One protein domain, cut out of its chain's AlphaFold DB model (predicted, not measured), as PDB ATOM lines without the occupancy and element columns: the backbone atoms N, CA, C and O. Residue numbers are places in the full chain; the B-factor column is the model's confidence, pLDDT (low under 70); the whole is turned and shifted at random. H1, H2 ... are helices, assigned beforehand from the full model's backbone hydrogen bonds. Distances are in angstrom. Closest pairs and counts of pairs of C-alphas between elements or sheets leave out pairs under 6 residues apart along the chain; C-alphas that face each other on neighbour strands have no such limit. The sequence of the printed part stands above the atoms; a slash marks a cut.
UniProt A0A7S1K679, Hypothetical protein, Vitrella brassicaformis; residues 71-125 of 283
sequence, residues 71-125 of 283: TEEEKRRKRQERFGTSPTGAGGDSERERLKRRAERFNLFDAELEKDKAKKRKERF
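What this domain is: This is residues 71 to 125 of the 283 residues of the protein "Hypothetical protein" of Vitrella brassicaformis (UniProt A0A7S1K679). Three helices follow one another along a rod: H3, the longest, makes one end, H2 comes next at an angle to it, and H1 makes the other end beyond a long loop. There is no packed core. The printed part has 55 residues, with H1, H2 and H3 in that order and no named strand; the class is all helix. It is extended, with a radius of gyration of the C-alphas of 16.7 A and spans of 57 by 16 by 15 A.

Where its parts are: Find C-alpha 111 at (315.766, -55.004, 7.483); from there H3, residues 111 to 125, runs 20.2 A to C-alpha 125 at (308.767, -39.304, 18.130). H2 is residues 95 to 106, 16.3 A long. H1, residues 72 to 83, begins at (292.336, -73.501, -21.974) and is 16.2 A long.

How they stand to each other: Look at Glu 104 and Leu 113, whose C-alphas, 7.7 A apart, are the closest of H2 and H3. These helices are close but not clearly touching. They run the same way at a steep tilt of 47 degrees. H1 is apart from both. In H1, H2 and H3 every O i to N i+4 pair is within hydrogen-bond range.

The domain as a whole: The C-alphas of Thr 71 and Phe 125, the two farthest apart, are 57.3 A apart. The printed part has no cut. The link from H1 to H2 is long, with 11 residues; that from H2 to H3 is tight. In this model, pLDDT is under 70 at residues 85 to 93 and residue 109.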
ATOM      1  N   THR A  71     290.055 -71.205 -25.617       75.06
ATOM      2  CA  THR A  71     291.090 -72.196 -25.368       75.06
ATOM      3  C   THR A  71     291.412 -72.246 -23.868       75.06
ATOM      4  O   THR A  71     291.256 -71.264 -23.133       75.06
ATOM      5  N   GLU A  72     291.863 -73.400 -23.366       78.38
ATOM      6  CA  GLU A  72     292.336 -73.501 -21.974       78.38
ATOM      7  C   GLU A  72     293.355 -72.401 -21.632       78.38
ATOM      8  O   GLU A  72     293.392 -71.906 -20.504       78.38
ATOM      9  N   GLU A  73     294.134 -71.969 -22.621       78.00
ATOM     10  CA  GLU A  73     295.086 -70.872 -22.510       78.00
ATOM     11  C   GLU A  73     294.410 -69.521 -22.260       78.00
ATOM     12  O   GLU A  73     294.857 -68.777 -21.388       78.00
ATOM     13  N   GLU A  74     293.300 -69.216 -22.928       82.00
ATOM     14  CA  GLU A  74     292.524 -67.994 -22.692       82.00
ATOM     15  C   GLU A  74     291.838 -67.996 -21.327       82.00
ATOM     16  O   GLU A  74     291.888 -66.997 -20.608       82.00
ATOM     17  N   LYS A  75     291.272 -69.130 -20.899       83.00
ATOM     18  CA  LYS A  75     290.712 -69.265 -19.541       83.00
ATOM     19  C   LYS A  75     291.792 -69.098 -18.478       83.00
ATOM     20  O   LYS A  75     291.572 -68.441 -17.455       83.00
ATOM     21  N   ARG A  76     292.978 -69.660 -18.724       81.19
ATOM     22  CA  ARG A  76     294.143 -69.492 -17.856       81.19
ATOM     23  C   ARG A  76     294.607 -68.037 -17.845       81.19
ATOM     24  O   ARG A  76     294.827 -67.511 -16.759       81.19
ATOM     25  N   ARG A  77     294.666 -67.362 -18.995       81.62
ATOM     26  CA  ARG A  77     295.012 -65.937 -19.117       81.62
ATOM     27  C   ARG A  77     294.017 -65.040 -18.381       81.62
ATOM     28  O   ARG A  77     294.436 -64.233 -17.564       81.62
ATOM     29  N   LYS A  78     292.709 -65.240 -18.563       85.44
ATOM     30  CA  LYS A  78     291.665 -64.489 -17.842       85.44
ATOM     31  C   LYS A  78     291.723 -64.705 -16.335       85.44
ATOM     32  O   LYS A  78     291.496 -63.777 -15.564       85.44
ATOM     33  N   ARG A  79     292.038 -65.923 -15.880       83.25
ATOM     34  CA  ARG A  79     292.280 -66.177 -14.453       83.25
ATOM     35  C   ARG A  79     293.529 -65.433 -13.975       83.25
ATOM     36  O   ARG A  79     293.488 -64.820 -12.918       83.25
ATOM     37  N   GLN A  80     294.615 -65.453 -14.741       81.31
ATOM     38  CA  GLN A  80     295.829 -64.709 -14.394       81.31
ATOM     39  C   GLN A  80     295.584 -63.201 -14.334       81.31
ATOM     40  O   GLN A  80     296.102 -62.559 -13.432       81.31
ATOM     41  N   GLU A  81     294.770 -62.657 -15.233       81.06
ATOM     42  CA  GLU A  81     294.376 -61.247 -15.242       81.06
ATOM     43  C   GLU A  81     293.511 -60.896 -14.026       81.06
ATOM     44  O   GLU A  81     293.799 -59.939 -13.315       81.06
ATOM     45  N   ARG A  82     292.513 -61.729 -13.703       82.69
ATOM     46  CA  ARG A  82     291.652 -61.525 -12.525       82.69
ATOM     47  C   ARG A  82     292.401 -61.625 -11.200       82.69
ATOM     48  O   ARG A  82     292.089 -60.897 -10.267       82.69
ATOM     49  N   PHE A  83     293.335 -62.566 -11.096       81.50
ATOM     50  CA  PHE A  83     294.018 -62.876  -9.838       81.50
ATOM     51  C   PHE A  83     295.445 -62.310  -9.763       81.50
ATOM     52  O   PHE A  83     296.123 -62.502  -8.757       81.50
ATOM     53  N   GLY A  84     295.934 -61.638 -10.809       74.50
ATOM     54  CA  GLY A  84     297.301 -61.108 -10.885       74.50
ATOM     55  C   GLY A  84     298.407 -62.176 -10.832       74.50
ATOM     56  O   GLY A  84     299.586 -61.855 -10.644       74.50
ATOM     57  N   THR A  85     298.063 -63.459 -10.973       63.75
ATOM     58  CA  THR A  85     298.990 -64.590 -10.829       63.75
ATOM     59  C   THR A  85     299.654 -64.931 -12.161       63.75
ATOM     60  O   THR A  85     299.503 -66.046 -12.659       63.75
ATOM     61  N   SER A  86     300.357 -63.984 -12.785       59.69
ATOM     62  CA  SER A  86     301.193 -64.315 -13.947       59.69
ATOM     63  C   SER A  86     302.245 -65.373 -13.548       59.69
ATOM     64  O   SER A  86     302.961 -65.154 -12.569       59.69
ATOM     65  N   PRO A  87     302.345 -66.523 -14.250       58.94
ATOM     66  CA  PRO A  87     303.303 -67.596 -13.957       58.94
ATOM     67  C   PRO A  87     304.728 -67.237 -14.383       58.94
ATOM     68  O   PRO A  87     305.688 -67.860 -13.943       58.94
ATOM     69  N   THR A  88     304.874 -66.229 -15.235       51.44
ATOM     70  CA  THR A  88     306.125 -65.517 -15.443       51.44
ATOM     71  C   THR A  88     306.068 -64.300 -14.528       51.44
ATOM     72  O   THR A  88     305.182 -63.459 -14.678       51.44
ATOM     73  N   GLY A  89     306.961 -64.208 -13.541       50.25
ATOM     74  CA  GLY A  89     307.081 -63.078 -12.605       50.25
ATOM     75  C   GLY A  89     307.487 -61.748 -13.263       50.25
ATOM     76  O   GLY A  89     308.293 -61.012 -12.714       50.25
ATOM     77  N   ALA A  90     306.957 -61.456 -14.450       47.91
ATOM     78  CA  ALA A  90     307.173 -60.272 -15.271       47.91
ATOM     79  C   ALA A  90     305.940 -59.343 -15.275       47.91
ATOM     80  O   ALA A  90     305.795 -58.494 -16.149       47.91
ATOM     81  N   GLY A  91     305.018 -59.530 -14.326       48.53
ATOM     82  CA  GLY A  91     303.854 -58.670 -14.135       48.53
ATOM     83  C   GLY A  91     304.130 -57.567 -13.117       48.53
ATOM     84  O   GLY A  91     303.716 -57.701 -11.966       48.53
ATOM     85  N   GLY A  92     304.813 -56.509 -13.562       52.25
ATOM     86  CA  GLY A  92     304.801 -55.152 -12.990       52.25
ATOM     87  C   GLY A  92     305.608 -54.915 -11.715       52.25
ATOM     88  O   GLY A  92     306.456 -54.034 -11.699       52.25
ATOM     89  N   ASP A  93     305.401 -55.730 -10.688       55.50
ATOM     90  CA  ASP A  93     306.087 -55.604  -9.406       55.50
ATOM     91  C   ASP A  93     307.048 -56.788  -9.289       55.50
ATOM     92  O   ASP A  93     306.619 -57.949  -9.288       55.50
ATOM     93  N   SER A  94     308.352 -56.511  -9.221       70.38
ATOM     94  CA  SER A  94     309.362 -57.542  -8.948       70.38
ATOM     95  C   SER A  94     308.921 -58.404  -7.754       70.38
ATOM     96  O   SER A  94     308.271 -57.902  -6.834       70.38
ATOM     97  N   GLU A  95     309.254 -59.701  -7.720       70.62
ATOM     98  CA  GLU A  95     308.916 -60.566  -6.568       70.62
ATOM     99  C   GLU A  95     309.295 -59.916  -5.227       70.62
ATOM    100  O   GLU A  95     308.568 -60.043  -4.242       70.62
ATOM    101  N   ARG A  96     310.381 -59.136  -5.235       70.88
ATOM    102  CA  ARG A  96     310.849 -58.317  -4.120       70.88
ATOM    103  C   ARG A  96     309.805 -57.303  -3.644       70.88
ATOM    104  O   ARG A  96     309.606 -57.171  -2.446       70.88
ATOM    105  N   GLU A  97     309.109 -56.617  -4.537       78.12
ATOM    106  CA  GLU A  97     308.082 -55.634  -4.177       78.12
ATOM    107  C   GLU A  97     306.790 -56.291  -3.668       78.12
ATOM    108  O   GLU A  97     306.200 -55.829  -2.690       78.12
ATOM    109  N   ARG A  98     306.393 -57.441  -4.232       80.56
ATOM    110  CA  ARG A  98     305.297 -58.252  -3.665       80.56
ATOM    111  C   ARG A  98     305.627 -58.749  -2.260       80.56
ATOM    112  O   ARG A  98     304.752 -58.756  -1.391       80.56
ATOM    113  N   LEU A  99     306.877 -59.160  -2.039       79.75
ATOM    114  CA  LEU A  99     307.350 -59.601  -0.733       79.75
ATOM    115  C   LEU A  99     307.392 -58.435   0.261       79.75
ATOM    116  O   LEU A  99     306.898 -58.600   1.371       79.75
ATOM    117  N   LYS A 100     307.843 -57.247  -0.167       81.75
ATOM    118  CA  LYS A 100     307.780 -56.003   0.619       81.75
ATOM    119  C   LYS A 100     306.345 -55.653   1.013       81.75
ATOM    120  O   LYS A 100     306.065 -55.558   2.201       81.75
ATOM    121  N   ARG A 101     305.392 -55.597   0.072       82.81
ATOM    122  CA  ARG A 101     303.968 -55.328   0.385       82.81
ATOM    123  C   ARG A 101     303.366 -56.361   1.341       82.81
ATOM    124  O   ARG A 101     302.558 -56.022   2.204       82.81
ATOM    125  N   ARG A 102     303.745 -57.639   1.215       83.56
ATOM    126  CA  ARG A 102     303.333 -58.676   2.173       83.56
ATOM    127  C   ARG A 102     303.972 -58.446   3.546       83.56
ATOM    128  O   ARG A 102     303.262 -58.530   4.543       83.56
ATOM    129  N   ALA A 103     305.264 -58.138   3.602       83.81
ATOM    130  CA  ALA A 103     305.974 -57.843   4.841       83.81
ATOM    131  C   ALA A 103     305.395 -56.610   5.550       83.81
ATOM    132  O   ALA A 103     305.213 -56.648   6.761       83.81
ATOM    133  N   GLU A 104     304.991 -55.570   4.816       81.31
ATOM    134  CA  GLU A 104     304.252 -54.424   5.366       81.31
ATOM    135  C   GLU A 104     302.919 -54.849   5.973       81.31
ATOM    136  O   GLU A 104     302.608 -54.498   7.109       81.31
ATOM    137  N   ARG A 105     302.141 -55.643   5.230       86.56
ATOM    138  CA  ARG A 105     300.786 -56.039   5.624       86.56
ATOM    139  C   ARG A 105     300.760 -56.957   6.845       86.56
ATOM    140  O   ARG A 105     299.811 -56.916   7.620       86.56
ATOM    141  N   PHE A 106     301.790 -57.781   6.998       86.06
ATOM    142  CA  PHE A 106     301.910 -58.763   8.075       86.06
ATOM    143  C   PHE A 106     302.984 -58.397   9.109       86.06
ATOM    144  O   PHE A 106     303.248 -59.187  10.008       86.06
ATOM    145  N   ASN A 107     303.598 -57.215   8.995       79.44
ATOM    146  CA  ASN A 107     304.728 -56.784   9.821       79.44
ATOM    147  C   ASN A 107     305.859 -57.825   9.921       79.44
ATOM    148  O   ASN A 107     306.466 -57.959  10.981       79.44
ATOM    149  N   LEU A 108     306.160 -58.551   8.836       78.50
ATOM    150  CA  LEU A 108     307.354 -59.400   8.826       78.50
ATOM    151  C   LEU A 108     308.606 -58.523   8.784       78.50
ATOM    152  O   LEU A 108     308.643 -57.509   8.084       78.50
ATOM    153  N   PHE A 109     309.614 -58.941   9.543       62.44
ATOM    154  CA  PHE A 109     310.916 -58.297   9.627       62.44
ATOM    155  C   PHE A 109     311.606 -58.309   8.255       62.44
ATOM    156  O   PHE A 109     312.087 -59.341   7.794       62.44
ATOM    157  N   ASP A 110     311.648 -57.146   7.611       77.31
ATOM    158  CA  ASP A 110     312.548 -56.840   6.501       77.31
ATOM    159  C   ASP A 110     313.457 -55.703   6.978       77.31
ATOM    160  O   ASP A 110     312.972 -54.659   7.422       77.31
ATOM    161  N   ALA A 111     314.771 -55.918   6.929       79.00
ATOM    162  CA  ALA A 111     315.766 -55.004   7.483       79.00
ATOM    163  C   ALA A 111     315.734 -53.609   6.830       79.00
ATOM    164  O   ALA A 111     316.081 -52.620   7.477       79.00
ATOM    165  N   GLU A 112     315.314 -53.498   5.564       76.50
ATOM    166  CA  GLU A 112     315.086 -52.194   4.917       76.50
ATOM    167  C   GLU A 112     313.831 -51.510   5.483       76.50
ATOM    168  O   GLU A 112     313.841 -50.324   5.809       76.50
ATOM    169  N   LEU A 113     312.766 -52.283   5.685       74.75
ATOM    170  CA  LEU A 113     311.462 -51.798   6.133       74.75
ATOM    171  C   LEU A 113     311.472 -51.389   7.610       74.75
ATOM    172  O   LEU A 113     310.796 -50.438   8.011       74.75
ATOM    173  N   GLU A 114     312.275 -52.067   8.427       80.38
ATOM    174  CA  GLU A 114     312.534 -51.673   9.809       80.38
ATOM    175  C   GLU A 114     313.266 -50.340   9.910       80.38
ATOM    176  O   GLU A 114     312.887 -49.509  10.735       80.38
ATOM    177  N   LYS A 115     314.260 -50.088   9.048       84.12
ATOM    178  CA  LYS A 115     314.958 -48.794   9.004       84.12
ATOM    179  C   LYS A 115     314.002 -47.667   8.626       84.12
ATOM    180  O   LYS A 115     314.028 -46.619   9.267       84.12
ATOM    181  N   ASP A 116     313.101 -47.899   7.674       82.62
ATOM    182  CA  ASP A 116     312.080 -46.916   7.295       82.62
ATOM    183  C   ASP A 116     311.043 -46.686   8.402       82.62
ATOM    184  O   ASP A 116     310.670 -45.544   8.685       82.62
ATOM    185  N   LYS A 117     310.596 -47.747   9.086       83.12
ATOM    186  CA  LYS A 117     309.718 -47.639  10.264       83.12
ATOM    187  C   LYS A 117     310.408 -46.896  11.409       83.12
ATOM    188  O   LYS A 117     309.789 -46.025  12.022       83.12
ATOM    189  N   ALA A 118     311.677 -47.194  11.676       84.69
ATOM    190  CA  ALA A 118     312.485 -46.514  12.679       84.69
ATOM    191  C   ALA A 118     312.701 -45.039  12.316       84.69
ATOM    192  O   ALA A 118     312.554 -44.183  13.184       84.69
ATOM    193  N   LYS A 119     312.946 -44.719  11.039       87.56
ATOM    194  CA  LYS A 119     313.061 -43.340  10.542       87.56
ATOM    195  C   LYS A 119     311.748 -42.574  10.702       87.56
ATOM    196  O   LYS A 119     311.763 -41.504  11.293       87.56
ATOM    197  N   LYS A 120     310.608 -43.150  10.303       89.06
ATOM    198  CA  LYS A 120     309.272 -42.547  10.507       89.06
ATOM    199  C   LYS A 120     308.931 -42.373  11.987       89.06
ATOM    200  O   LYS A 120     308.313 -41.386  12.374       89.06
ATOM    201  N   ARG A 121     309.319 -43.326  12.842       86.00
ATOM    202  CA  ARG A 121     309.159 -43.191  14.294       86.00
ATOM    203  C   ARG A 121     310.077 -42.104  14.844       86.00
ATOM    204  O   ARG A 121     309.619 -41.347  15.680       86.00
ATOM    205  N   LYS A 122     311.315 -41.985  14.371       85.94
ATOM    206  CA  LYS A 122     312.235 -40.902  14.744       85.94
ATOM    207  C   LYS A 122     311.759 -39.538  14.227       85.94
ATOM    208  O   LYS A 122     311.957 -38.538  14.888       85.94
ATOM    209  N   GLU A 123     311.081 -39.481  13.095       83.50
ATOM    210  CA  GLU A 123     310.477 -38.242  12.597       83.50
ATOM    211  C   GLU A 123     309.271 -37.818  13.450       83.50
ATOM    212  O   GLU A 123     309.124 -36.651  13.783       83.50
ATOM    213  N   ARG A 124     308.436 -38.777  13.874       84.25
ATOM    214  CA  ARG A 124     307.250 -38.495  14.705       84.25
ATOM    215  C   ARG A 124     307.542 -38.334  16.196       84.25
ATOM    216  O   ARG A 124     306.843 -37.605  16.884       84.25
ATOM    217  N   PHE A 125     308.501 -39.099  16.703       82.19
ATOM    218  CA  PHE A 125     308.767 -39.304  18.130       82.19
ATOM    219  C   PHE A 125     310.253 -39.240  18.468       82.19
ATOM    220  O   PHE A 125     310.639 -39.558  19.593       82.19
TER     221      PHE A 125